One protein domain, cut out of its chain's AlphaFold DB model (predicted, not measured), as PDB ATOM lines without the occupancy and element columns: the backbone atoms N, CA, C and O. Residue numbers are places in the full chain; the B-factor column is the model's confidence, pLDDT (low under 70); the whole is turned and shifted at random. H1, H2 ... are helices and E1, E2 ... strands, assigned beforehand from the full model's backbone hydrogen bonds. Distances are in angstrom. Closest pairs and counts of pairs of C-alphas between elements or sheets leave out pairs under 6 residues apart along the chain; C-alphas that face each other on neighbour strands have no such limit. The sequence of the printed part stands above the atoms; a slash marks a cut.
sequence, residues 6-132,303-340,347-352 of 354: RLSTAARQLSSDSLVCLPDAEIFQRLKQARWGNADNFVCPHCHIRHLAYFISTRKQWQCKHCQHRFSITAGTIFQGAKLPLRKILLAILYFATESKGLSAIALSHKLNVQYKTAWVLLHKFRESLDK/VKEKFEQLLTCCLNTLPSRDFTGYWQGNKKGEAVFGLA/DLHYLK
ATOM      1  N   ARG A   6     -16.334 -10.082  10.360       73.50
ATOM      2  CA  ARG A   6     -15.238 -10.803   9.677       73.50
ATOM      3  C   ARG A   6     -13.827 -10.424  10.144       73.50
ATOM      4  O   ARG A   6     -12.894 -11.156   9.845       73.50
ATOM      5  N   LEU A   7     -13.674  -9.297  10.836       80.69
ATOM      6  CA  LEU A   7     -12.408  -8.865  11.430       80.69
ATOM      7  C   LEU A   7     -12.224  -9.418  12.852       80.69
ATOM      8  O   LEU A   7     -11.125  -9.345  13.398       80.69
ATOM      9  N   SER A   8     -13.278  -9.992  13.445       82.12
ATOM     10  CA  SER A   8     -13.211 -10.592  14.778       82.12
ATOM     11  C   SER A   8     -12.310 -11.830  14.800       82.12
ATOM     12  O   SER A   8     -12.133 -12.533  13.800       82.12
ATOM     13  N   THR A   9     -11.750 -12.134  15.969       79.81
ATOM     14  CA  THR A   9     -10.972 -13.363  16.195       79.81
ATOM     15  C   THR A   9     -11.840 -14.610  16.030       79.81
ATOM     16  O   THR A   9     -11.403 -15.575  15.407       79.81
ATOM     17  N   ALA A  10     -13.097 -14.560  16.485       77.75
ATOM     18  CA  ALA A  10     -14.065 -15.647  16.320       77.75
ATOM     19  C   ALA A  10     -14.288 -16.010  14.841       77.75
ATOM     20  O   ALA A  10     -14.351 -17.186  14.489       77.75
ATOM     21  N   ALA A  11     -14.324 -15.019  13.944       77.06
ATOM     22  CA  ALA A  11     -14.498 -15.275  12.517       77.06
ATOM     23  C   ALA A  11     -13.297 -15.985  11.862       77.06
ATOM     24  O   ALA A  11     -13.493 -16.671  10.859       77.06
ATOM     25  N   ARG A  12     -12.083 -15.840  12.418       77.44
ATOM     26  CA  ARG A  12     -10.810 -16.343  11.860       77.44
ATOM     27  C   ARG A  12     -10.372 -17.710  12.397       77.44
ATOM     28  O   ARG A  12      -9.304 -18.186  12.026       77.44
ATOM     29  N   GLN A  13     -11.162 -18.344  13.264       72.25
ATOM     30  CA  GLN A  13     -10.847 -19.672  13.790       72.25
ATOM     31  C   GLN A  13     -10.775 -20.683  12.629       72.25
ATOM     32  O   GLN A  13     -11.793 -20.907  11.976       72.25
ATOM     33  N   LEU A  14      -9.587 -21.279  12.412       83.00
ATOM     34  CA  LEU A  14      -9.151 -22.187  11.325       83.00
ATOM     35  C   LEU A  14      -8.348 -21.503  10.196       83.00
ATOM     36  O   LEU A  14      -8.893 -20.738   9.400       83.00
ATOM     37  N   SER A  15      -7.056 -21.845  10.090       85.50
ATOM     38  CA  SER A  15      -6.142 -21.371   9.041       85.50
ATOM     39  C   SER A  15      -5.725 -22.498   8.088       85.50
ATOM     40  O   SER A  15      -5.939 -23.683   8.353       85.50
ATOM     41  N   SER A  16      -5.129 -22.134   6.947       87.25
ATOM     42  CA  SER A  16      -4.520 -23.116   6.039       87.25
ATOM     43  C   SER A  16      -3.390 -23.869   6.723       87.25
ATOM     44  O   SER A  16      -3.316 -25.087   6.605       87.25
ATOM     45  N   ASP A  17      -2.559 -23.155   7.475       86.50
ATOM     46  CA  ASP A  17      -1.332 -23.695   8.059       86.50
ATOM     47  C   ASP A  17      -1.658 -24.726   9.132       86.50
ATOM     48  O   ASP A  17      -1.048 -25.794   9.172       86.50
ATOM     49  N   SER A  18      -2.717 -24.475   9.915       86.25
ATOM     50  CA  SER A  18      -3.183 -25.448  10.893       86.25
ATOM     51  C   SER A  18      -3.587 -26.759  10.217       86.25
ATOM     52  O   SER A  18      -3.250 -27.811  10.733       86.25
ATOM     53  N   LEU A  19      -4.252 -26.719   9.050       87.69
ATOM     54  CA  LEU A  19      -4.622 -27.923   8.288       87.69
ATOM     55  C   LEU A  19      -3.434 -28.583   7.573       87.69
ATOM     56  O   LEU A  19      -3.410 -29.808   7.442       87.69
ATOM     57  N   VAL A  20      -2.470 -27.799   7.085       89.94
ATOM     58  CA  VAL A  20      -1.275 -28.323   6.405       89.94
ATOM     59  C   VAL A  20      -0.412 -29.127   7.372       89.94
ATOM     60  O   VAL A  20       0.095 -30.168   6.963       89.94
ATOM     61  N   CYS A  21      -0.311 -28.710   8.634       89.50
ATOM     62  CA  CYS A  21       0.511 -29.378   9.643       89.50
ATOM     63  C   CYS A  21      -0.189 -30.540  10.374       89.50
ATOM     64  O   CYS A  21       0.474 -31.255  11.120       89.50
ATOM     65  N   LEU A  22      -1.495 -30.775  10.166       91.12
ATOM     66  CA  LEU A  22      -2.205 -31.853  10.876       91.12
ATOM     67  C   LEU A  22      -1.641 -33.242  10.542       91.12
ATOM     68  O   LEU A  22      -1.461 -33.554   9.362       91.12
ATOM     69  N   PRO A  23      -1.457 -34.140  11.517       93.06
ATOM     70  CA  PRO A  23      -1.171 -35.541  11.232       93.06
ATOM     71  C   PRO A  23      -2.291 -36.200  10.410       93.06
ATOM     72  O   PRO A  23      -3.476 -35.895  10.565       93.06
ATOM     73  N   ASP A  24      -1.940 -37.166   9.559       91.00
ATOM     74  CA  ASP A  24      -2.917 -37.900   8.737       91.00
ATOM     75  C   ASP A  24      -3.985 -38.629   9.575       91.00
ATOM     76  O   ASP A  24      -5.113 -38.825   9.113       91.00
ATOM     77  N   ALA A  25      -3.640 -39.030  10.803       90.94
ATOM     78  CA  ALA A  25      -4.571 -39.633  11.753       90.94
ATOM     79  C   ALA A  25      -5.668 -38.644  12.188       90.94
ATOM     80  O   ALA A  25      -6.846 -39.000  12.207       90.94
ATOM     81  N   GLU A  26      -5.306 -37.387  12.443       91.94
ATOM     82  CA  GLU A  26      -6.247 -36.344  12.860       91.94
ATOM     83  C   GLU A  26      -7.152 -35.904  11.701       91.94
ATOM     84  O   GLU A  26      -8.357 -35.721  11.872       91.94
ATOM     85  N   ILE A  27      -6.609 -35.841  10.478       93.00
ATOM     86  CA  ILE A  27      -7.400 -35.626   9.254       93.00
ATOM     87  C   ILE A  27      -8.463 -36.717   9.103       93.00
ATOM     88  O   ILE A  27      -9.626 -36.428   8.811       93.00
ATOM     89  N   PHE A  28      -8.070 -37.975   9.306       91.81
ATOM     90  CA  PHE A  28      -8.982 -39.109   9.230       91.81
ATOM     91  C   PHE A  28     -10.058 -39.051  10.322       91.81
ATOM     92  O   PHE A  28     -11.235 -39.256  10.027       91.81
ATOM     93  N   GLN A  29      -9.683 -38.706  11.556       90.31
ATOM     94  CA  GLN A  29     -10.620 -38.540  12.667       90.31
ATOM     95  C   GLN A  29     -11.622 -37.410  12.409       90.31
ATOM     96  O   GLN A  29     -12.822 -37.606  12.599       90.31
ATOM     97  N   ARG A  30     -11.167 -36.260  11.904       91.50
ATOM     98  CA  ARG A  30     -12.036 -35.127  11.559       91.50
ATOM     99  C   ARG A  30     -13.041 -35.495  10.464       91.50
ATOM    100  O   ARG A  30     -14.206 -35.113  10.543       91.50
ATOM    101  N   LEU A  31     -12.623 -36.278   9.467       92.75
ATOM    102  CA  LEU A  31     -13.527 -36.817   8.444       92.75
ATOM    103  C   LEU A  31     -14.530 -37.823   9.022       92.75
ATOM    104  O   LEU A  31     -15.708 -37.766   8.669       92.75
ATOM    105  N   LYS A  32     -14.088 -38.714   9.920       91.00
ATOM    106  CA  LYS A  32     -14.962 -39.662  10.635       91.00
ATOM    107  C   LYS A  32     -16.045 -38.909  11.416       91.00
ATOM    108  O   LYS A  32     -17.223 -39.204  11.241       91.00
ATOM    109  N   GLN A  33     -15.649 -37.905  12.199       90.62
ATOM    110  CA  GLN A  33     -16.554 -37.070  12.992       90.62
ATOM    111  C   GLN A  33     -17.553 -36.310  12.116       90.62
ATOM    112  O   GLN A  33     -18.745 -36.325  12.399       90.62
ATOM    113  N   ALA A  34     -17.106 -35.697  11.019       91.19
ATOM    114  CA  ALA A  34     -18.008 -34.971  10.123       91.19
ATOM    115  C   ALA A  34     -19.012 -35.887   9.398       91.19
ATOM    116  O   ALA A  34     -20.101 -35.447   9.036       91.19
ATOM    117  N   ARG A  35     -18.657 -37.160   9.169       89.50
ATOM    118  CA  ARG A  35     -19.514 -38.116   8.455       89.50
ATOM    119  C   ARG A  35     -20.495 -38.861   9.360       89.50
ATOM    120  O   ARG A  35     -21.644 -39.049   8.978       89.50
ATOM    121  N   TRP A  36     -20.043 -39.330  10.521       87.88
ATOM    122  CA  TRP A  36     -20.825 -40.217  11.396       87.88
ATOM    123  C   TRP A  36     -20.955 -39.703  12.836       87.88
ATOM    124  O   TRP A  36     -21.564 -40.364  13.676       87.88
ATOM    125  N   GLY A  37     -20.419 -38.519  13.133       85.94
ATOM    126  CA  GLY A  37     -20.377 -37.978  14.486       85.94
ATOM    127  C   GLY A  37     -19.456 -38.785  15.400       85.94
ATOM    128  O   GLY A  37     -18.495 -39.418  14.958       85.94
ATOM    129  N   ASN A  38     -19.773 -38.764  16.693       75.25
ATOM    130  CA  ASN A  38     -19.066 -39.535  17.720       75.25
ATOM    131  C   ASN A  38     -19.621 -40.960  17.885       75.25
ATOM    132  O   ASN A  38     -19.234 -41.657  18.815       75.25
ATOM    133  N   ALA A  39     -20.545 -41.389  17.021       71.75
ATOM    134  CA  ALA A  39     -21.137 -42.715  17.104       71.75
ATOM    135  C   ALA A  39     -20.216 -43.774  16.481       71.75
ATOM    136  O   ALA A  39     -19.614 -43.556  15.426       71.75
ATOM    137  N   ASP A  40     -20.184 -44.962  17.082       74.88
ATOM    138  CA  ASP A  40     -19.505 -46.133  16.510       74.88
ATOM    139  C   ASP A  40     -20.367 -46.883  15.482       74.88
ATOM    140  O   ASP A  40     -19.927 -47.846  14.851       74.88
ATOM    141  N   ASN A  41     -21.598 -46.413  15.269       80.38
ATOM    142  CA  ASN A  41     -22.518 -46.954  14.285       80.38
ATOM    143  C   ASN A  41     -22.320 -46.281  12.922       80.38
ATOM    144  O   ASN A  41     -22.643 -45.108  12.728       80.38
ATOM    145  N   PHE A  42     -21.853 -47.058  11.951       86.44
ATOM    146  CA  PHE A  42     -21.576 -46.604  10.595       86.44
ATOM    147  C   PHE A  42     -22.698 -47.020   9.649       86.44
ATOM    148  O   PHE A  42     -23.225 -48.129   9.728       86.44
ATOM    149  N   VAL A  43     -23.052 -46.130   8.724       87.25
ATOM    150  CA  VAL A  43     -23.976 -46.455   7.631       87.25
ATOM    151  C   VAL A  43     -23.169 -47.072   6.495       87.25
ATOM    152  O   VAL A  43     -22.308 -46.401   5.918       87.25
ATOM    153  N   CYS A  44     -23.432 -48.343   6.175       88.81
ATOM    154  CA  CYS A  44     -22.793 -48.998   5.037       88.81
ATOM    155  C   CYS A  44     -23.220 -48.315   3.726       88.81
ATOM    156  O   CYS A  44     -24.420 -48.165   3.498       88.81
ATOM    157  N   PRO A  45     -22.290 -47.943   2.829       87.88
ATOM    158  CA  PRO A  45     -22.662 -47.368   1.539       87.88
ATOM    159  C   PRO A  45     -23.295 -48.385   0.573       87.88
ATOM    160  O   PRO A  45     -23.869 -47.959  -0.419       87.88
ATOM    161  N   HIS A  46     -23.185 -49.691   0.853       87.12
ATOM    162  CA  HIS A  46     -23.722 -50.773   0.018       87.12
ATOM    163  C   HIS A  46     -25.116 -51.221   0.472       87.12
ATOM    164  O   HIS A  46     -26.071 -51.101  -0.282       87.12
ATOM    165  N   CYS A  47     -25.258 -51.677   1.723       88.69
ATOM    166  CA  CYS A  47     -26.539 -52.180   2.236       88.69
ATOM    167  C   CYS A  47     -27.364 -51.148   3.023       88.69
ATOM    168  O   CYS A  47     -28.463 -51.463   3.465       88.69
ATOM    169  N   HIS A  48     -26.837 -49.941   3.261       86.88
ATOM    170  CA  HIS A  48     -27.479 -48.854   4.025       86.88
ATOM    171  C   HIS A  48     -27.850 -49.151   5.479       86.88
ATOM    172  O   HIS A  48     -28.384 -48.282   6.168       86.88
ATOM    173  N   ILE A  49     -27.492 -50.325   5.996       87.75
ATOM    174  CA  ILE A  49     -27.726 -50.674   7.393       87.75
ATOM    175  C   ILE A  49     -26.740 -49.908   8.279       87.75
ATOM    176  O   ILE A  49     -25.521 -49.926   8.061       87.75
ATOM    177  N   ARG A  50     -27.276 -49.245   9.308       88.88
ATOM    178  CA  ARG A  50     -26.503 -48.603  10.374       88.88
ATOM    179  C   ARG A  50     -26.122 -49.647  11.424       88.88
ATOM    180  O   ARG A  50     -27.003 -50.233  12.040       88.88
ATOM    181  N   HIS A  51     -24.827 -49.871  11.627       88.38
ATOM    182  CA  HIS A  51     -24.326 -50.908  12.535       88.38
ATOM    183  C   HIS A  51     -22.860 -50.665  12.929       88.38
ATOM    184  O   HIS A  51     -22.163 -49.857  12.312       88.38
ATOM    185  N   LEU A  52     -22.371 -51.411  13.920       89.12
ATOM    186  CA  LEU A  52     -20.953 -51.454  14.283       89.12
ATOM    187  C   LEU A  52     -20.158 -52.202  13.201       89.12
ATOM    188  O   LEU A  52     -20.273 -53.423  13.085       89.12
ATOM    189  N   ALA A  53     -19.343 -51.494  12.423       88.56
ATOM    190  CA  ALA A  53     -18.480 -52.097  11.403       88.56
ATOM    191  C   ALA A  53     -17.081 -52.405  11.963       88.56
ATOM    192  O   ALA A  53     -16.564 -51.666  12.800       88.56
ATOM    193  N   TYR A  54     -16.447 -53.478  11.485       90.75
ATOM    194  CA  TYR A  54     -15.089 -53.842  11.902       90.75
ATOM    195  C   TYR A  54     -14.060 -52.941  11.210       90.75
ATOM    196  O   TYR A  54     -14.033 -52.875   9.980       90.75
ATOM    197  N   PHE A  55     -13.229 -52.230  11.976       92.62
ATOM    198  CA  PHE A  55     -12.225 -51.322  11.422       92.62
ATOM    199  C   PHE A  55     -10.894 -52.036  11.162       92.62
ATOM    200  O   PHE A  55     -10.274 -52.582  12.069       92.62
ATOM    201  N   ILE A  56     -10.430 -51.973   9.918       92.19
ATOM    202  CA  ILE A  56      -9.163 -52.534   9.453       92.19
ATOM    203  C   ILE A  56      -8.137 -51.397   9.405       92.19
ATOM    204  O   ILE A  56      -8.054 -50.654   8.419       92.19
ATOM    205  N   SER A  57      -7.351 -51.257  10.474       89.06
ATOM    206  CA  SER A  57      -6.397 -50.154  10.667       89.06
ATOM    207  C   SER A  57      -5.356 -50.049   9.546       89.06
ATOM    208  O   SER A  57      -5.110 -48.955   9.041       89.06
ATOM    209  N   THR A  58      -4.826 -51.185   9.083       89.62
ATOM    210  CA  THR A  58      -3.797 -51.261   8.027       89.62
ATOM    211  C   THR A  58      -4.251 -50.668   6.693       89.62
ATOM    212  O   THR A  58      -3.433 -50.150   5.938       89.62
ATOM    213  N   ARG A  59      -5.558 -50.705   6.400       87.00
ATOM    214  CA  ARG A  59      -6.146 -50.199   5.147       87.00
ATOM    215  C   ARG A  59      -6.978 -48.932   5.331       87.00
ATOM    216  O   ARG A  59      -7.430 -48.365   4.339       87.00
ATOM    217  N   LYS A  60      -7.200 -48.491   6.576       90.50
ATOM    218  CA  LYS A  60      -8.120 -47.395   6.937       90.50
ATOM    219  C   LYS A  60      -9.526 -47.593   6.340       90.50
ATOM    220  O   LYS A  60     -10.123 -46.668   5.786       90.50
ATOM    221  N   GLN A  61     -10.033 -48.823   6.427       93.00
ATOM    222  CA  GLN A  61     -11.326 -49.248   5.878       93.00
ATOM    223  C   GLN A  61     -12.184 -49.919   6.949       93.00
ATOM    224  O   GLN A  61     -11.664 -50.465   7.917       93.00
ATOM    225  N   TRP A  62     -13.494 -49.920   6.740       93.12
ATOM    226  CA  TRP A  62     -14.457 -50.654   7.551       93.12
ATOM    227  C   TRP A  62     -15.015 -51.832   6.763       93.12
ATOM    228  O   TRP A  62     -15.272 -51.705   5.569       93.12
ATOM    229  N   GLN A  63     -15.233 -52.957   7.434       94.06
ATOM    230  CA  GLN A  63     -15.948 -54.111   6.900       94.06
ATOM    231  C   GLN A  63     -17.337 -54.184   7.533       94.06
ATOM    232  O   GLN A  63     -17.478 -54.232   8.759       94.06
ATOM    233  N   CYS A  64     -18.365 -54.162   6.685       92.88
ATOM    234  CA  CYS A  64     -19.752 -54.273   7.109       92.88
ATOM    235  C   CYS A  64     -20.029 -55.664   7.694       92.88
ATOM    236  O   CYS A  64     -19.713 -56.664   7.059       92.88
ATOM    237  N   LYS A  65     -20.675 -55.746   8.864       92.00
ATOM    238  CA  LYS A  65     -21.044 -57.044   9.462       92.00
ATOM    239  C   LYS A  65     -22.183 -57.752   8.720       92.00
ATOM    240  O   LYS A  65     -22.249 -58.973   8.754       92.00
ATOM    241  N   HIS A  66     -23.053 -56.998   8.043       91.38
ATOM    242  CA  HIS A  66     -24.222 -57.545   7.347       91.38
ATOM    243  C   HIS A  66     -23.888 -58.061   5.946       91.38
ATOM    244  O   HIS A  66     -24.148 -59.218   5.649       91.38
ATOM    245  N   CYS A  67     -23.301 -57.223   5.084       92.19
ATOM    246  CA  CYS A  67     -23.012 -57.598   3.694       92.19
ATOM    247  C   CYS A  67     -21.535 -57.912   3.425       92.19
ATOM    248  O   CYS A  67     -21.165 -58.127   2.277       92.19
ATOM    249  N   GLN A  68     -20.668 -57.883   4.448       92.88
ATOM    250  CA  GLN A  68     -19.215 -58.109   4.332       92.88
ATOM    251  C   GLN A  68     -18.473 -57.133   3.396       92.88
ATOM    252  O   GLN A  68     -17.255 -57.221   3.235       92.88
ATOM    253  N   HIS A  69     -19.173 -56.141   2.837       91.75
ATOM    254  CA  HIS A  69     -18.593 -55.130   1.965       91.75
ATOM    255  C   HIS A  69     -17.598 -54.250   2.727       91.75
ATOM    256  O   HIS A  69     -17.870 -53.779   3.839       91.75
ATOM    257  N   ARG A  70     -16.443 -53.998   2.103       93.31
ATOM    258  CA  ARG A  70     -15.394 -53.128   2.638       93.31
ATOM    259  C   ARG A  70     -15.518 -51.733   2.054       93.31
ATOM    260  O   ARG A  70     -15.551 -51.572   0.841       93.31
ATOM    261  N   PHE A  71     -15.518 -50.720   2.909       92.81
ATOM    262  CA  PHE A  71     -15.667 -49.334   2.485       92.81
ATOM    263  C   PHE A  71     -14.674 -48.404   3.182       92.81
ATOM    264  O   PHE A  71     -14.252 -48.631   4.314       92.81
ATOM    265  N   SER A  72     -14.276 -47.342   2.483       92.94
ATOM    266  CA  SER A  72     -13.411 -46.281   3.009       92.94
ATOM    267  C   SER A  72     -14.231 -45.080   3.489       92.94
ATOM    268  O   SER A  72     -15.440 -44.988   3.269       92.94
ATOM    269  N   ILE A  73     -13.552 -44.092   4.078       92.44
ATOM    270  CA  ILE A  73     -14.194 -42.863   4.570       92.44
ATOM    271  C   ILE A  73     -14.798 -42.016   3.440       92.44
ATOM    272  O   ILE A  73     -15.694 -41.211   3.682       92.44
ATOM    273  N   THR A  74     -14.352 -42.217   2.197       93.56
ATOM    274  CA  THR A  74     -14.853 -41.526   1.000       93.56
ATOM    275  C   THR A  74     -15.841 -42.359   0.181       93.56
ATOM    276  O   THR A  74     -16.461 -41.830  -0.739       93.56
ATOM    277  N   ALA A  75     -16.010 -43.647   0.488       92.50
ATOM    278  CA  ALA A  75     -16.958 -44.510  -0.212       92.50
ATOM    279  C   ALA A  75     -18.399 -44.063   0.057       92.50
ATOM    280  O   ALA A  75     -18.739 -43.781   1.205       92.50
ATOM    281  N   GLY A  76     -19.245 -43.999  -0.971       89.56
ATOM    282  CA  GLY A  76     -20.619 -43.504  -0.867       89.56
ATOM    283  C   GLY A  76     -20.742 -41.985  -0.702       89.56
ATOM    284  O   GLY A  76     -21.805 -41.519  -0.311       89.56
ATOM    285  N   THR A  77     -19.682 -41.214  -0.974       93.38
ATOM    286  CA  THR A  77     -19.714 -39.740  -0.940       93.38
ATOM    287  C   THR A  77     -19.316 -39.141  -2.290       93.38
ATOM    288  O   THR A  77     -18.859 -39.853  -3.191       93.38
ATOM    289  N   ILE A  78     -19.382 -37.814  -2.445       94.00
ATOM    290  CA  ILE A  78     -18.860 -37.132  -3.647       94.00
ATOM    291  C   ILE A  78     -17.370 -37.410  -3.908       94.00
ATOM    292  O   ILE A  78     -16.894 -37.226  -5.034       94.00
ATOM    293  N   PHE A  79     -16.627 -37.848  -2.886       95.06
ATOM    294  CA  PHE A  79     -15.206 -38.192  -2.957       95.06
ATOM    295  C   PHE A  79     -14.950 -39.662  -3.302       95.06
ATOM    296  O   PHE A  79     -13.797 -40.097  -3.288       95.06
ATOM    297  N   GLN A  80     -15.985 -40.437  -3.631       92.38
ATOM    298  CA  GLN A  80     -15.821 -41.818  -4.066       92.38
ATOM    299  C   GLN A  80     -14.862 -41.911  -5.261       92.38
ATOM    300  O   GLN A  80     -14.962 -41.150  -6.227       92.38
ATOM    301  N   GLY A  81     -13.897 -42.831  -5.164       86.88
ATOM    302  CA  GLY A  81     -12.861 -43.031  -6.182       86.88
ATOM    303  C   GLY A  81     -11.858 -41.876  -6.316       86.88
ATOM    304  O   GLY A  81     -11.080 -41.855  -7.271       86.88
ATOM    305  N   ALA A  82     -11.855 -40.901  -5.398       88.88
ATOM    306  CA  ALA A  82     -10.896 -39.805  -5.438       88.88
ATOM    307  C   ALA A  82      -9.471 -40.315  -5.179       88.88
ATOM    308  O   ALA A  82      -9.179 -40.889  -4.134       88.88
ATOM    309  N   LYS A  83      -8.565 -40.026  -6.119       90.75
ATOM    310  CA  LYS A  83      -7.112 -40.234  -5.970       90.75
ATOM    311  C   LYS A  83      -6.413 -39.059  -5.268       90.75
ATOM    312  O   LYS A  83      -5.200 -39.069  -5.093       90.75
ATOM    313  N   LEU A  84      -7.167 -38.011  -4.927       94.00
ATOM    314  CA  LEU A  84      -6.645 -36.815  -4.275       94.00
ATOM    315  C   LEU A  84      -6.437 -37.095  -2.774       94.00
ATOM    316  O   LEU A  84      -7.376 -37.577  -2.137       94.00
ATOM    317  N   PRO A  85      -5.272 -36.766  -2.183       94.44
ATOM    318  CA  PRO A  85      -5.047 -36.942  -0.751       94.44
ATOM    319  C   PRO A  85      -6.099 -36.217   0.094       94.44
ATOM    320  O   PRO A  85      -6.480 -35.085  -0.219       94.44
ATOM    321  N   LEU A  86      -6.515 -36.831   1.206       94.31
ATOM    322  CA  LEU A  86      -7.545 -36.290   2.106       94.31
ATOM    323  C   LEU A  86      -7.208 -34.872   2.592       94.31
ATOM    324  O   LEU A  86      -8.073 -33.998   2.604       94.31
ATOM    325  N   ARG A  87      -5.929 -34.608   2.882       95.00
ATOM    326  CA  ARG A  87      -5.411 -33.275   3.222       95.00
ATOM    327  C   ARG A  87      -5.751 -32.226   2.162       95.00
ATOM    328  O   ARG A  87      -6.262 -31.160   2.492       95.00
ATOM    329  N   LYS A  88      -5.526 -32.533   0.877       95.88
ATOM    330  CA  LYS A  88      -5.839 -31.616  -0.232       95.88
ATOM    331  C   LYS A  88      -7.348 -31.398  -0.381       95.88
ATOM    332  O   LYS A  88      -7.753 -30.293  -0.728       95.88
ATOM    333  N   ILE A  89      -8.179 -32.404  -0.086       95.94
ATOM    334  CA  ILE A  89      -9.644 -32.245  -0.052       95.94
ATOM    335  C   ILE A  89     -10.050 -31.257   1.050       95.94
ATOM    336  O   ILE A  89     -10.817 -30.335   0.778       95.94
ATOM    337  N   LEU A  90      -9.503 -31.395   2.263       95.81
ATOM    338  CA  LEU A  90      -9.793 -30.462   3.357       95.81
ATOM    339  C   LEU A  90      -9.330 -29.037   3.028       95.81
ATOM    340  O   LEU A  90     -10.086 -28.089   3.231       95.81
ATOM    341  N   LEU A  91      -8.137 -28.873   2.454       96.62
ATOM    342  CA  LEU A  91      -7.659 -27.560   2.004       96.62
ATOM    343  C   LEU A  91      -8.571 -26.958   0.927       96.62
ATOM    344  O   LEU A  91      -8.872 -25.770   0.976       96.62
ATOM    345  N   ALA A  92      -9.072 -27.768  -0.009       97.56
ATOM    346  CA  ALA A  92     -10.020 -27.308  -1.021       97.56
ATOM    347  C   ALA A  92     -11.321 -26.769  -0.404       97.56
ATOM    348  O   ALA A  92     -11.808 -25.719  -0.820       97.56
ATOM    349  N   ILE A  93     -11.861 -27.475   0.596       96.94
ATOM    350  CA  ILE A  93     -13.059 -27.063   1.342       96.94
ATOM    351  C   ILE A  93     -12.779 -25.771   2.113       96.94
ATOM    352  O   ILE A  93     -13.595 -24.849   2.064       96.94
ATOM    353  N   LEU A  94     -11.615 -25.665   2.765       96.31
ATOM    354  CA  LEU A  94     -11.206 -24.448   3.465       96.31
ATOM    355  C   LEU A  94     -11.146 -23.255   2.507       96.31
ATOM    356  O   LEU A  94     -11.782 -22.241   2.773       96.31
ATOM    357  N   TYR A  95     -10.436 -23.377   1.381       96.88
ATOM    358  CA  TYR A  95     -10.348 -22.298   0.394       96.88
ATOM    359  C   TYR A  95     -11.718 -21.934  -0.173       96.88
ATOM    360  O   TYR A  95     -12.032 -20.759  -0.336       96.88
ATOM    361  N   PHE A  96     -12.581 -22.917  -0.432       96.88
ATOM    362  CA  PHE A  96     -13.940 -22.625  -0.868       96.88
ATOM    363  C   PHE A  96     -14.720 -21.835   0.191       96.88
ATOM    364  O   PHE A  96     -15.436 -20.897  -0.164       96.88
ATOM    365  N   ALA A  97     -14.577 -22.180   1.472       94.31
ATOM    366  CA  ALA A  97     -15.274 -21.536   2.582       94.31
ATOM    367  C   ALA A  97     -14.769 -20.113   2.888       94.31
ATOM    368  O   ALA A  97     -15.565 -19.249   3.274       94.31
ATOM    369  N   THR A  98     -13.473 -19.848   2.703       91.94
ATOM    370  CA  THR A  98     -12.858 -18.540   2.986       91.94
ATOM    371  C   THR A  98     -13.063 -17.524   1.860       91.94
ATOM    372  O   THR A  98     -13.282 -16.340   2.136       91.94
ATOM    373  N   GLU A  99     -13.076 -17.962   0.599       92.00
ATOM    374  CA  GLU A  99     -13.142 -17.094  -0.586       92.00
ATOM    375  C   GLU A  99     -14.546 -16.502  -0.808       92.00
ATOM    376  O   GLU A  99     -15.334 -16.951  -1.636       92.00
ATOM    377  N   SER A 100     -14.893 -15.458  -0.051       87.31
ATOM    378  CA  SER A 100     -16.271 -14.947   0.063       87.31
ATOM    379  C   SER A 100     -16.944 -14.445  -1.227       87.31
ATOM    380  O   SER A 100     -18.163 -14.277  -1.226       87.31
ATOM    381  N   LYS A 101     -16.188 -14.205  -2.305       89.25
ATOM    382  CA  LYS A 101     -16.707 -13.774  -3.619       89.25
ATOM    383  C   LYS A 101     -16.876 -14.931  -4.615       89.25
ATOM    384  O   LYS A 101     -17.508 -14.743  -5.649       89.25
ATOM    385  N   GLY A 102     -16.322 -16.103  -4.311       93.06
ATOM    386  CA  GLY A 102     -16.210 -17.234  -5.229       93.06
ATOM    387  C   GLY A 102     -14.759 -17.670  -5.424       93.06
ATOM    388  O   GLY A 102     -13.833 -16.891  -5.214       93.06
ATOM    389  N   LEU A 103     -14.574 -18.922  -5.845       96.38
ATOM    390  CA  LEU A 103     -13.262 -19.528  -6.064       96.38
ATOM    391  C   LEU A 103     -13.186 -20.106  -7.479       96.38
ATOM    392  O   LEU A 103     -13.922 -21.037  -7.829       96.38
ATOM    393  N   SER A 104     -12.290 -19.551  -8.298       96.69
ATOM    394  CA  SER A 104     -12.058 -20.045  -9.655       96.69
ATOM    395  C   SER A 104     -11.289 -21.371  -9.635       96.69
ATOM    396  O   SER A 104     -10.461 -21.634  -8.758       96.69
ATOM    397  N   ALA A 105     -11.545 -22.223 -10.631       97.19
ATOM    398  CA  ALA A 105     -10.859 -23.509 -10.751       97.19
ATOM    399  C   ALA A 105      -9.349 -23.358 -11.003       97.19
ATOM    400  O   ALA A 105      -8.578 -24.198 -10.550       97.19
ATOM    401  N   ILE A 106      -8.926 -22.277 -11.669       97.19
ATOM    402  CA  ILE A 106      -7.506 -21.949 -11.874       97.19
ATOM    403  C   ILE A 106      -6.853 -21.604 -10.531       97.19
ATOM    404  O   ILE A 106      -5.835 -22.191 -10.175       97.19
ATOM    405  N   ALA A 107      -7.480 -20.728  -9.738       97.31
ATOM    406  CA  ALA A 107      -6.953 -20.358  -8.428       97.31
ATOM    407  C   ALA A 107      -6.830 -21.576  -7.500       97.31
ATOM    408  O   ALA A 107      -5.798 -21.754  -6.856       97.31
ATOM    409  N   LEU A 108      -7.840 -22.456  -7.464       98.19
ATOM    410  CA  LEU A 108      -7.760 -23.687  -6.671       98.19
ATOM    411  C   LEU A 108      -6.682 -24.653  -7.194       98.19
ATOM    412  O   LEU A 108      -5.983 -25.275  -6.396       98.19
ATOM    413  N   SER A 109      -6.536 -24.773  -8.517       98.31
ATOM    414  CA  SER A 109      -5.504 -25.597  -9.158       98.31
ATOM    415  C   SER A 109      -4.100 -25.181  -8.721       98.31
ATOM    416  O   SER A 109      -3.311 -26.048  -8.347       98.31
ATOM    417  N   HIS A 110      -3.826 -23.874  -8.669       97.88
ATOM    418  CA  HIS A 110      -2.544 -23.346  -8.203       97.88
ATOM    419  C   HIS A 110      -2.368 -23.553  -6.692       97.88
ATOM    420  O   HIS A 110      -1.353 -24.094  -6.266       97.88
ATOM    421  N   LYS A 111      -3.383 -23.211  -5.880       96.75
ATOM    422  CA  LYS A 111      -3.334 -23.361  -4.411       96.75
ATOM    423  C   LYS A 111      -3.074 -24.805  -3.961       96.75
ATOM    424  O   LYS A 111      -2.399 -25.019  -2.963       96.75
ATOM    425  N   LEU A 112      -3.614 -25.801  -4.670       96.38
ATOM    426  CA  LEU A 112      -3.437 -27.221  -4.331       96.38
ATOM    427  C   LEU A 112      -2.303 -27.912  -5.096       96.38
ATOM    428  O   LEU A 112      -2.034 -29.089  -4.827       96.38
ATOM    429  N   ASN A 113      -1.699 -27.232  -6.071       96.94
ATOM    430  CA  ASN A 113      -0.807 -27.821  -7.065       96.94
ATOM    431  C   ASN A 113      -1.403 -29.115  -7.666       96.94
ATOM    432  O   ASN A 113      -0.950 -30.234  -7.401       96.94
ATOM    433  N   VAL A 114      -2.522 -28.966  -8.379       97.56
ATOM    434  CA  VAL A 114      -3.221 -30.048  -9.096       97.56
ATOM    435  C   VAL A 114      -3.658 -29.562 -10.469       97.56
ATOM    436  O   VAL A 114      -3.824 -28.365 -10.680       97.56
ATOM    437  N   GLN A 115      -3.933 -30.478 -11.397       97.56
ATOM    438  CA  GLN A 115      -4.454 -30.112 -12.712       97.56
ATOM    439  C   GLN A 115      -5.789 -29.347 -12.608       97.56
ATOM    440  O   GLN A 115      -6.668 -29.710 -11.820       97.56
ATOM    441  N   TYR A 116      -5.984 -28.359 -13.489       97.56
ATOM    442  CA  TYR A 116      -7.240 -27.611 -13.636       97.56
ATOM    443  C   TYR A 116      -8.479 -28.517 -13.669       97.56
ATOM    444  O   TYR A 116      -9.464 -28.255 -12.983       97.56
ATOM    445  N   LYS A 117      -8.415 -29.617 -14.432       96.94
ATOM    446  CA  LYS A 117      -9.502 -30.596 -14.579       96.94
ATOM    447  C   LYS A 117      -9.975 -31.149 -13.229       96.94
ATOM    448  O   LYS A 117     -11.183 -31.252 -13.003       96.94
ATOM    449  N   THR A 118      -9.036 -31.447 -12.333       97.00
ATOM    450  CA  THR A 118      -9.304 -31.933 -10.973       97.00
ATOM    451  C   THR A 118      -9.949 -30.849 -10.122       97.00
ATOM    452  O   THR A 118     -10.989 -31.093  -9.514       97.00
ATOM    453  N   ALA A 119      -9.383 -29.638 -10.122       97.88
ATOM    454  CA  ALA A 119      -9.923 -28.507  -9.368       97.88
ATOM    455  C   ALA A 119     -11.344 -28.131  -9.824       97.88
ATOM    456  O   ALA A 119     -12.222 -27.893  -8.999       97.88
ATOM    457  N   TRP A 120     -11.595 -28.134 -11.136       97.31
ATOM    458  CA  TRP A 120     -12.899 -27.819 -11.716       97.31
ATOM    459  C   TRP A 120     -13.976 -28.826 -11.298       97.31
ATOM    460  O   TRP A 120     -15.042 -28.421 -10.836       97.31
ATOM    461  N   VAL A 121     -13.683 -30.130 -11.400       97.19
ATOM    462  CA  VAL A 121     -14.604 -31.197 -10.967       97.19
ATOM    463  C   VAL A 121     -14.862 -31.113  -9.470       97.19
ATOM    464  O   VAL A 121     -16.007 -31.214  -9.043       97.19
ATOM    465  N   LEU A 122     -13.816 -30.892  -8.672       97.62
ATOM    466  CA  LEU A 122     -13.932 -30.806  -7.221       97.62
ATOM    467  C   LEU A 122     -14.845 -29.648  -6.790       97.62
ATOM    468  O   LEU A 122     -15.767 -29.857  -6.006       97.62
ATOM    469  N   LEU A 123     -14.652 -28.454  -7.361       97.88
ATOM    470  CA  LEU A 123     -15.501 -27.298  -7.068       97.88
ATOM    471  C   LEU A 123     -16.960 -27.532  -7.464       97.88
ATOM    472  O   LEU A 123     -17.866 -27.123  -6.746       97.88
ATOM    473  N   HIS A 124     -17.212 -28.177  -8.602       97.31
ATOM    474  CA  HIS A 124     -18.580 -28.483  -9.016       97.31
ATOM    475  C   HIS A 124     -19.250 -29.550  -8.155       97.31
ATOM    476  O   HIS A 124     -20.428 -29.409  -7.851       97.31
ATOM    477  N   LYS A 125     -18.500 -30.546  -7.675       96.81
ATOM    478  CA  LYS A 125     -18.998 -31.501  -6.676       96.81
ATOM    479  C   LYS A 125     -19.373 -30.812  -5.356       96.81
ATOM    480  O   LYS A 125     -20.378 -31.177  -4.748       96.81
ATOM    481  N   PHE A 126     -18.631 -29.782  -4.933       97.75
ATOM    482  CA  PHE A 126     -19.020 -28.962  -3.775       97.75
ATOM    483  C   PHE A 126     -20.336 -28.229  -4.023       97.75
ATOM    484  O   PHE A 126     -21.229 -28.271  -3.184       97.75
ATOM    485  N   ARG A 127     -20.487 -27.598  -5.193       96.94
ATOM    486  CA  ARG A 127     -21.724 -26.892  -5.551       96.94
ATOM    487  C   ARG A 127     -22.926 -27.827  -5.665       96.94
ATOM    488  O   ARG A 127     -24.002 -27.469  -5.211       96.94
ATOM    489  N   GLU A 128     -22.739 -29.016  -6.230       95.31
ATOM    490  CA  GLU A 128     -23.772 -30.055  -6.270       95.31
ATOM    491  C   GLU A 128     -24.166 -30.497  -4.856       95.31
ATOM    492  O   GLU A 128     -25.347 -30.679  -4.580       95.31
ATOM    493  N   SER A 129     -23.200 -30.625  -3.944       95.25
ATOM    494  CA  SER A 129     -23.488 -30.962  -2.544       95.25
ATOM    495  C   SER A 129     -24.300 -29.870  -1.854       95.25
ATOM    496  O   SER A 129     -25.216 -30.177  -1.100       95.25
ATOM    497  N   LEU A 130     -24.001 -28.598  -2.132       95.25
ATOM    498  CA  LEU A 130     -24.795 -27.471  -1.636       95.25
ATOM    499  C   LEU A 130     -26.212 -27.466  -2.221       95.25
ATOM    500  O   LEU A 130     -27.165 -27.233  -1.486       95.25
ATOM    501  N   ASP A 131     -26.358 -27.750  -3.516       93.81
ATOM    502  CA  ASP A 131     -27.661 -27.843  -4.181       93.81
ATOM    503  C   ASP A 131     -28.512 -29.005  -3.643       93.81
ATOM    504  O   ASP A 131     -29.711 -28.842  -3.443       93.81
ATOM    505  N   LYS A 132     -27.905 -30.159  -3.343       92.00
ATOM    506  CA  LYS A 132     -28.601 -31.312  -2.743       92.00
ATOM    507  C   LYS A 132     -28.932 -31.114  -1.266       92.00
ATOM    508  O   LYS A 132     -29.944 -31.624  -0.802       92.00
ATOM    509  N   VAL A 303     -15.149 -19.052   9.872       91.44
ATOM    510  CA  VAL A 303     -14.517 -19.935   8.879       91.44
ATOM    511  C   VAL A 303     -14.660 -21.404   9.287       91.44
ATOM    512  O   VAL A 303     -15.020 -22.219   8.438       91.44
ATOM    513  N   LYS A 304     -14.464 -21.726  10.572       92.19
ATOM    514  CA  LYS A 304     -14.663 -23.073  11.120       92.19
ATOM    515  C   LYS A 304     -16.074 -23.606  10.859       92.19
ATOM    516  O   LYS A 304     -16.200 -24.673  10.270       92.19
ATOM    517  N   GLU A 305     -17.119 -22.850  11.198       93.44
ATOM    518  CA  GLU A 305     -18.511 -23.282  10.983       93.44
ATOM    519  C   GLU A 305     -18.818 -23.523   9.500       93.44
ATOM    520  O   GLU A 305     -19.437 -24.521   9.137       93.44
ATOM    521  N   LYS A 306     -18.356 -22.632   8.611       94.19
ATOM    522  CA  LYS A 306     -18.526 -22.810   7.159       94.19
ATOM    523  C   LYS A 306     -17.815 -24.056   6.650       94.19
ATOM    524  O   LYS A 306     -18.368 -24.778   5.822       94.19
ATOM    525  N   PHE A 307     -16.589 -24.275   7.117       95.38
ATOM    526  CA  PHE A 307     -15.789 -25.438   6.766       95.38
ATOM    527  C   PHE A 307     -16.484 -26.728   7.211       95.38
ATOM    528  O   PHE A 307     -16.664 -27.627   6.395       95.38
ATOM    529  N   GLU A 308     -16.911 -26.808   8.472       94.31
ATOM    530  CA  GLU A 308     -17.559 -27.994   9.045       94.31
ATOM    531  C   GLU A 308     -18.895 -28.285   8.364       94.31
ATOM    532  O   GLU A 308     -19.176 -29.432   8.014       94.31
ATOM    533  N   GLN A 309     -19.685 -27.247   8.085       94.00
ATOM    534  CA  GLN A 309     -20.942 -27.402   7.372       94.00
ATOM    535  C   GLN A 309     -20.731 -27.906   5.941       94.00
ATOM    536  O   GLN A 309     -21.363 -28.881   5.542       94.00
ATOM    537  N   LEU A 310     -19.824 -27.292   5.169       95.88
ATOM    538  CA  LEU A 310     -19.545 -27.733   3.801       95.88
ATOM    539  C   LEU A 310     -18.963 -29.151   3.773       95.88
ATOM    540  O   LEU A 310     -19.346 -29.953   2.922       95.88
ATOM    541  N   LEU A 311     -18.074 -29.476   4.716       96.31
ATOM    542  CA  LEU A 311     -17.511 -30.814   4.872       96.31
ATOM    543  C   LEU A 311     -18.609 -31.853   5.124       96.31
ATOM    544  O   LEU A 311     -18.655 -32.874   4.438       96.31
ATOM    545  N   THR A 312     -19.520 -31.559   6.049       94.50
ATOM    546  CA  THR A 312     -20.666 -32.415   6.380       94.50
ATOM    547  C   THR A 312     -21.586 -32.595   5.170       94.50
ATOM    548  O   THR A 312     -21.948 -33.722   4.838       94.50
ATOM    549  N   CYS A 313     -21.904 -31.518   4.442       93.81
ATOM    550  CA  CYS A 313     -22.685 -31.601   3.203       93.81
ATOM    551  C   CYS A 313     -22.011 -32.517   2.170       93.81
ATOM    552  O   CYS A 313     -22.665 -33.383   1.592       93.81
ATOM    553  N   CYS A 314     -20.700 -32.373   1.963       95.88
ATOM    554  CA  CYS A 314     -19.954 -33.171   0.989       95.88
ATOM    555  C   CYS A 314     -19.905 -34.663   1.353       95.88
ATOM    556  O   CYS A 314     -19.994 -35.519   0.474       95.88
ATOM    557  N   LEU A 315     -19.757 -34.982   2.642       94.25
ATOM    558  CA  LEU A 315     -19.664 -36.361   3.132       94.25
ATOM    559  C   LEU A 315     -21.018 -37.078   3.199       94.25
ATOM    560  O   LEU A 315     -21.043 -38.303   3.135       94.25
ATOM    561  N   ASN A 316     -22.121 -36.330   3.282       90.56
ATOM    562  CA  ASN A 316     -23.482 -36.874   3.255       90.56
ATOM    563  C   ASN A 316     -24.117 -36.862   1.857       90.56
ATOM    564  O   ASN A 316     -25.211 -37.389   1.671       90.56
ATOM    565  N   THR A 317     -23.438 -36.288   0.862       91.81
ATOM    566  CA  THR A 317     -23.912 -36.285  -0.523       91.81
ATOM    567  C   THR A 317     -23.386 -37.510  -1.264       91.81
ATOM    568  O   THR A 317     -22.174 -37.726  -1.326       91.81
ATOM    569  N   LEU A 318     -24.298 -38.285  -1.862       91.06
ATOM    570  CA  LEU A 318     -23.985 -39.461  -2.681       91.06
ATOM    571  C   LEU A 318     -23.037 -39.133  -3.853       91.06
ATOM    572  O   LEU A 318     -22.947 -37.972  -4.271       91.06
ATOM    573  N   PRO A 319     -22.346 -40.138  -4.430       91.50
ATOM    574  CA  PRO A 319     -21.461 -39.920  -5.565       91.50
ATOM    575  C   PRO A 319     -22.161 -39.181  -6.714       91.50
ATOM    576  O   PRO A 319     -23.325 -39.413  -7.035       91.50
ATOM    577  N   SER A 320     -21.434 -38.247  -7.321       91.00
ATOM    578  CA  SER A 320     -21.974 -37.370  -8.359       91.00
ATOM    579  C   SER A 320     -22.198 -38.117  -9.667       91.00
ATOM    580  O   SER A 320     -21.214 -38.546 -10.275       91.00
ATOM    581  N   ARG A 321     -23.445 -38.181 -10.153       88.69
ATOM    582  CA  ARG A 321     -23.749 -38.694 -11.498       88.69
ATOM    583  C   ARG A 321     -23.125 -37.825 -12.576       88.69
ATOM    584  O   ARG A 321     -22.584 -38.344 -13.537       88.69
ATOM    585  N   ASP A 322     -23.183 -36.510 -12.413       90.75
ATOM    586  CA  ASP A 322     -22.807 -35.563 -13.461       90.75
ATOM    587  C   ASP A 322     -21.288 -35.353 -13.565       90.75
ATOM    588  O   ASP A 322     -20.779 -35.028 -14.640       90.75
ATOM    589  N   PHE A 323     -20.557 -35.500 -12.453       93.19
ATOM    590  CA  PHE A 323     -19.138 -35.139 -12.384       93.19
ATOM    591  C   PHE A 323     -18.179 -36.322 -12.245       93.19
ATOM    592  O   PHE A 323     -16.970 -36.161 -12.451       93.19
ATOM    593  N   THR A 324     -18.671 -37.516 -11.915       91.44
ATOM    594  CA  THR A 324     -17.839 -38.728 -11.932       91.44
ATOM    595  C   THR A 324     -17.532 -39.108 -13.377       91.44
ATOM    596  O   THR A 324     -18.434 -39.231 -14.192       91.44
ATOM    597  N   GLY A 325     -16.250 -39.231 -13.733       91.44
ATOM    598  CA  GLY A 325     -15.849 -39.478 -15.123       91.44
ATOM    599  C   GLY A 325     -16.105 -38.304 -16.077       91.44
ATOM    600  O   GLY A 325     -16.124 -38.494 -17.291       91.44
ATOM    601  N   TYR A 326     -16.267 -37.072 -15.569       94.38
ATOM    602  CA  TYR A 326     -16.623 -35.914 -16.407       94.38
ATOM    603  C   TYR A 326     -15.650 -35.664 -17.572       94.38
ATOM    604  O   TYR A 326     -16.022 -35.268 -18.677       94.38
ATOM    605  N   TRP A 327     -14.355 -35.876 -17.336       94.12
ATOM    606  CA  TRP A 327     -13.320 -35.709 -18.361       94.12
ATOM    607  C   TRP A 327     -13.097 -36.962 -19.217       94.12
ATOM    608  O   TRP A 327     -12.285 -36.907 -20.132       94.12
ATOM    609  N   GLN A 328     -13.821 -38.051 -18.940       93.31
ATOM    610  CA  GLN A 328     -13.768 -39.339 -19.644       93.31
ATOM    611  C   GLN A 328     -14.975 -39.547 -20.578       93.31
ATOM    612  O   GLN A 328     -15.146 -40.628 -21.120       93.31
ATOM    613  N   GLY A 329     -15.818 -38.525 -20.762       92.88
ATOM    614  CA  GLY A 329     -16.966 -38.559 -21.678       92.88
ATOM    615  C   GLY A 329     -18.303 -38.284 -20.998       92.88
ATOM    616  O   GLY A 329     -19.207 -37.766 -21.643       92.88
ATOM    617  N   ASN A 330     -18.410 -38.509 -19.686       93.56
ATOM    618  CA  ASN A 330     -19.625 -38.173 -18.953       93.56
ATOM    619  C   ASN A 330     -19.834 -36.650 -18.907       93.56
ATOM    620  O   ASN A 330     -18.896 -35.888 -18.668       93.56
ATOM    621  N   LYS A 331     -21.059 -36.183 -19.137       91.19
ATOM    622  CA  LYS A 331     -21.416 -34.764 -19.086       91.19
ATOM    623  C   LYS A 331     -22.761 -34.619 -18.396       91.19
ATOM    624  O   LYS A 331     -23.677 -35.389 -18.645       91.19
ATOM    625  N   LYS A 332     -22.897 -33.553 -17.603       90.62
ATOM    626  CA  LYS A 332     -24.192 -33.122 -17.062       90.62
ATOM    627  C   LYS A 332     -25.235 -32.985 -18.189       90.62
ATOM    628  O   LYS A 332     -24.865 -32.671 -19.319       90.62
ATOM    629  N   GLY A 333     -26.515 -33.189 -17.898       90.06
ATOM    630  CA  GLY A 333     -27.599 -32.901 -18.847       90.06
ATOM    631  C   GLY A 333     -27.775 -31.402 -19.126       90.06
ATOM    632  O   GLY A 333     -27.002 -30.569 -18.643       90.06
ATOM    633  N   GLU A 334     -28.797 -31.059 -19.903       91.75
ATOM    634  CA  GLU A 334     -29.219 -29.667 -20.087       91.75
ATOM    635  C   GLU A 334     -29.868 -29.089 -18.821       91.75
ATOM    636  O   GLU A 334     -30.201 -29.805 -17.874       91.75
ATOM    637  N   ALA A 335     -29.994 -27.762 -18.783       91.06
ATOM    638  CA  ALA A 335     -30.630 -27.078 -17.663       91.06
ATOM    639  C   ALA A 335     -32.136 -27.357 -17.618       91.06
ATOM    640  O   ALA A 335     -32.809 -27.329 -18.647       91.06
ATOM    641  N   VAL A 336     -32.651 -27.551 -16.407       92.31
ATOM    642  CA  VAL A 336     -34.082 -27.685 -16.126       92.31
ATOM    643  C   VAL A 336     -34.597 -26.359 -15.564       92.31
ATOM    644  O   VAL A 336     -33.879 -25.684 -14.821       92.31
ATOM    645  N   PHE A 337     -35.817 -25.978 -15.941       94.50
ATOM    646  CA  PHE A 337     -36.435 -24.692 -15.610       94.50
ATOM    647  C   PHE A 337     -37.779 -24.882 -14.889       94.50
ATOM    648  O   PHE A 337     -38.329 -25.985 -14.884       94.50
ATOM    649  N   GLY A 338     -38.289 -23.813 -14.277       93.56
ATOM    650  CA  GLY A 338     -39.547 -23.811 -13.529       93.56
ATOM    651  C   GLY A 338     -39.435 -24.596 -12.224       93.56
ATOM    652  O   GLY A 338     -38.351 -24.706 -11.635       93.56
ATOM    653  N   LEU A 339     -40.543 -25.193 -11.786       91.19
ATOM    654  CA  LEU A 339     -40.613 -25.996 -10.560       91.19
ATOM    655  C   LEU A 339     -39.610 -27.165 -10.555       91.19
ATOM    656  O   LEU A 339     -38.973 -27.449  -9.539       91.19
ATOM    657  N   ALA A 340     -39.395 -27.791 -11.713       90.50
ATOM    658  CA  ALA A 340     -38.452 -28.896 -11.880       90.50
ATOM    659  C   ALA A 340     -36.976 -28.474 -11.706       90.50
ATOM    660  O   ALA A 340     -36.101 -29.322 -11.535       90.50
ATOM    661  N   ASP A 347     -30.364 -39.657  -7.324       53.28
ATOM    662  CA  ASP A 347     -30.121 -40.905  -8.048       53.28
ATOM    663  C   ASP A 347     -29.386 -41.935  -7.181       53.28
ATOM    664  O   ASP A 347     -28.190 -41.829  -6.902       53.28
ATOM    665  N   LEU A 348     -30.121 -42.999  -6.852       48.78
ATOM    666  CA  LEU A 348     -29.678 -44.262  -6.242       48.78
ATOM    667  C   LEU A 348     -28.837 -45.134  -7.210       48.78
ATOM    668  O   LEU A 348     -28.604 -46.311  -6.956       48.78
ATOM    669  N   HIS A 349     -28.382 -44.591  -8.345       45.88
ATOM    670  CA  HIS A 349     -27.722 -45.357  -9.411       45.88
ATOM    671  C   HIS A 349     -26.410 -46.020  -8.951       45.88
ATOM    672  O   HIS A 349     -26.069 -47.115  -9.391       45.88
ATOM    673  N   TYR A 350     -25.683 -45.390  -8.025       48.38
ATOM    674  CA  TYR A 350     -24.446 -45.951  -7.469       48.38
ATOM    675  C   TYR A 350     -24.670 -47.114  -6.497       48.38
ATOM    676  O   TYR A 350     -23.697 -47.735  -6.087       48.38
ATOM    677  N   LEU A 351     -25.924 -47.440  -6.165       47.66
ATOM    678  CA  LEU A 351     -26.255 -48.603  -5.337       47.66
ATOM    679  C   LEU A 351     -26.264 -49.913  -6.123       47.66
ATOM    680  O   LEU A 351     -26.189 -50.979  -5.528       47.66
ATOM    681  N   LYS A 352     -26.352 -49.843  -7.457       37.91
ATOM    682  CA  LYS A 352     -26.372 -51.031  -8.324       37.91
ATOM    683  C   LYS A 352     -24.994 -51.420  -8.866       37.91
ATOM    684  O   LYS A 352     -24.868 -52.469  -9.483       37.91
TER     685      LYS A 352
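What this domain is: This is residues 6 to 132, 303 to 340 and 347 to 352 of the 354 residues of the protein "Putative transposase" of Haemophilus ducreyi (strain 35000HP / ATCC 700724) (UniProt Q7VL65). A cluster of crossed helices, H1 to H6, with H3 touching four of the others, has a small head of short strands at one end: the sheet E3 to E5 and the hairpin E1 and E2. A tail after H6 leads away from this body, and its residues 334 to 340 stick out. The 171 printed residues include seven named helices and five named strands, in the order H1 H2 E1 E2 E3 E4 E5 H3 H4 H5 H6 H7; the class is mostly helix. The sheets, ordered E3 E4 E5 and E1 E2, are antiparallel. The whole is compact, with a radius of gyration of the C-alphas of 16.9 A and spans of 48 by 42 by 32 A.

How they stand to each other: Look first at E3, residues 54 to 56, E4, residues 61 to 63, and E5, residues 70 to 72, a meander, each strand the antiparallel neighbour of the one before. Find N 54 and O 63 at 3.0 A, and N 62 and O 71 at 2.8 A. E1, residues 41 to 43, and E2, residues 50 to 52, form a hairpin, with N 42 and O 51 at 2.8 A. E2 runs on into E3 at 66 degrees. Turn to the hub, H3, residues 86 to 98. It touches H6, residues 303 to 316, at Leu 94 and Phe 307, closest C-alphas 5.7 A apart, at a steep tilt of 54 degrees, opposite ways. H4, residues 105 to 112, touches H3 at C-alphas 112 and 88, 6.5 A apart. H1, residues 16 to 20, touches H3 at C-alphas 16 and 91, 6.8 A apart. H2, residues 24 to 36, touches H3 with residues 24 to 28 alone, closest at C-alphas 27 and 87, 6.8 A. H5, residues 116 to 132, touches H6 with residues 125 to 130 alone, closest at C-alphas 129 and 314, 5.5 A, about perpendicular at 85 degrees. H7, residues 348 to 351, touches no helix. In H1 to H6 every O i to N i+4 pair is within hydrogen-bond range; H7 is too short for one.

Where its parts are: Find C-alpha 16, where H1 begins, at (-4.520, -23.116, 6.039). H5 starts at C-alpha 116, (-7.240, -27.611, -13.636), and runs 24.3 A. H6 runs 20.0 A, H3 18.5 A and H2 18.3 A. H7 ends at C-alpha 351, (-26.255, -48.603, -5.337).

The domain as a whole: The C-alphas farthest apart, Leu 7 and Cys 67, are 50.5 A apart. Two cuts interrupt the printed part: 21.5 A from C-alpha 132 to 303, and 15.1 A from C-alpha 340 to 347. The link E5 to H3 is long. Residues 347 to 352 have pLDDT under 70.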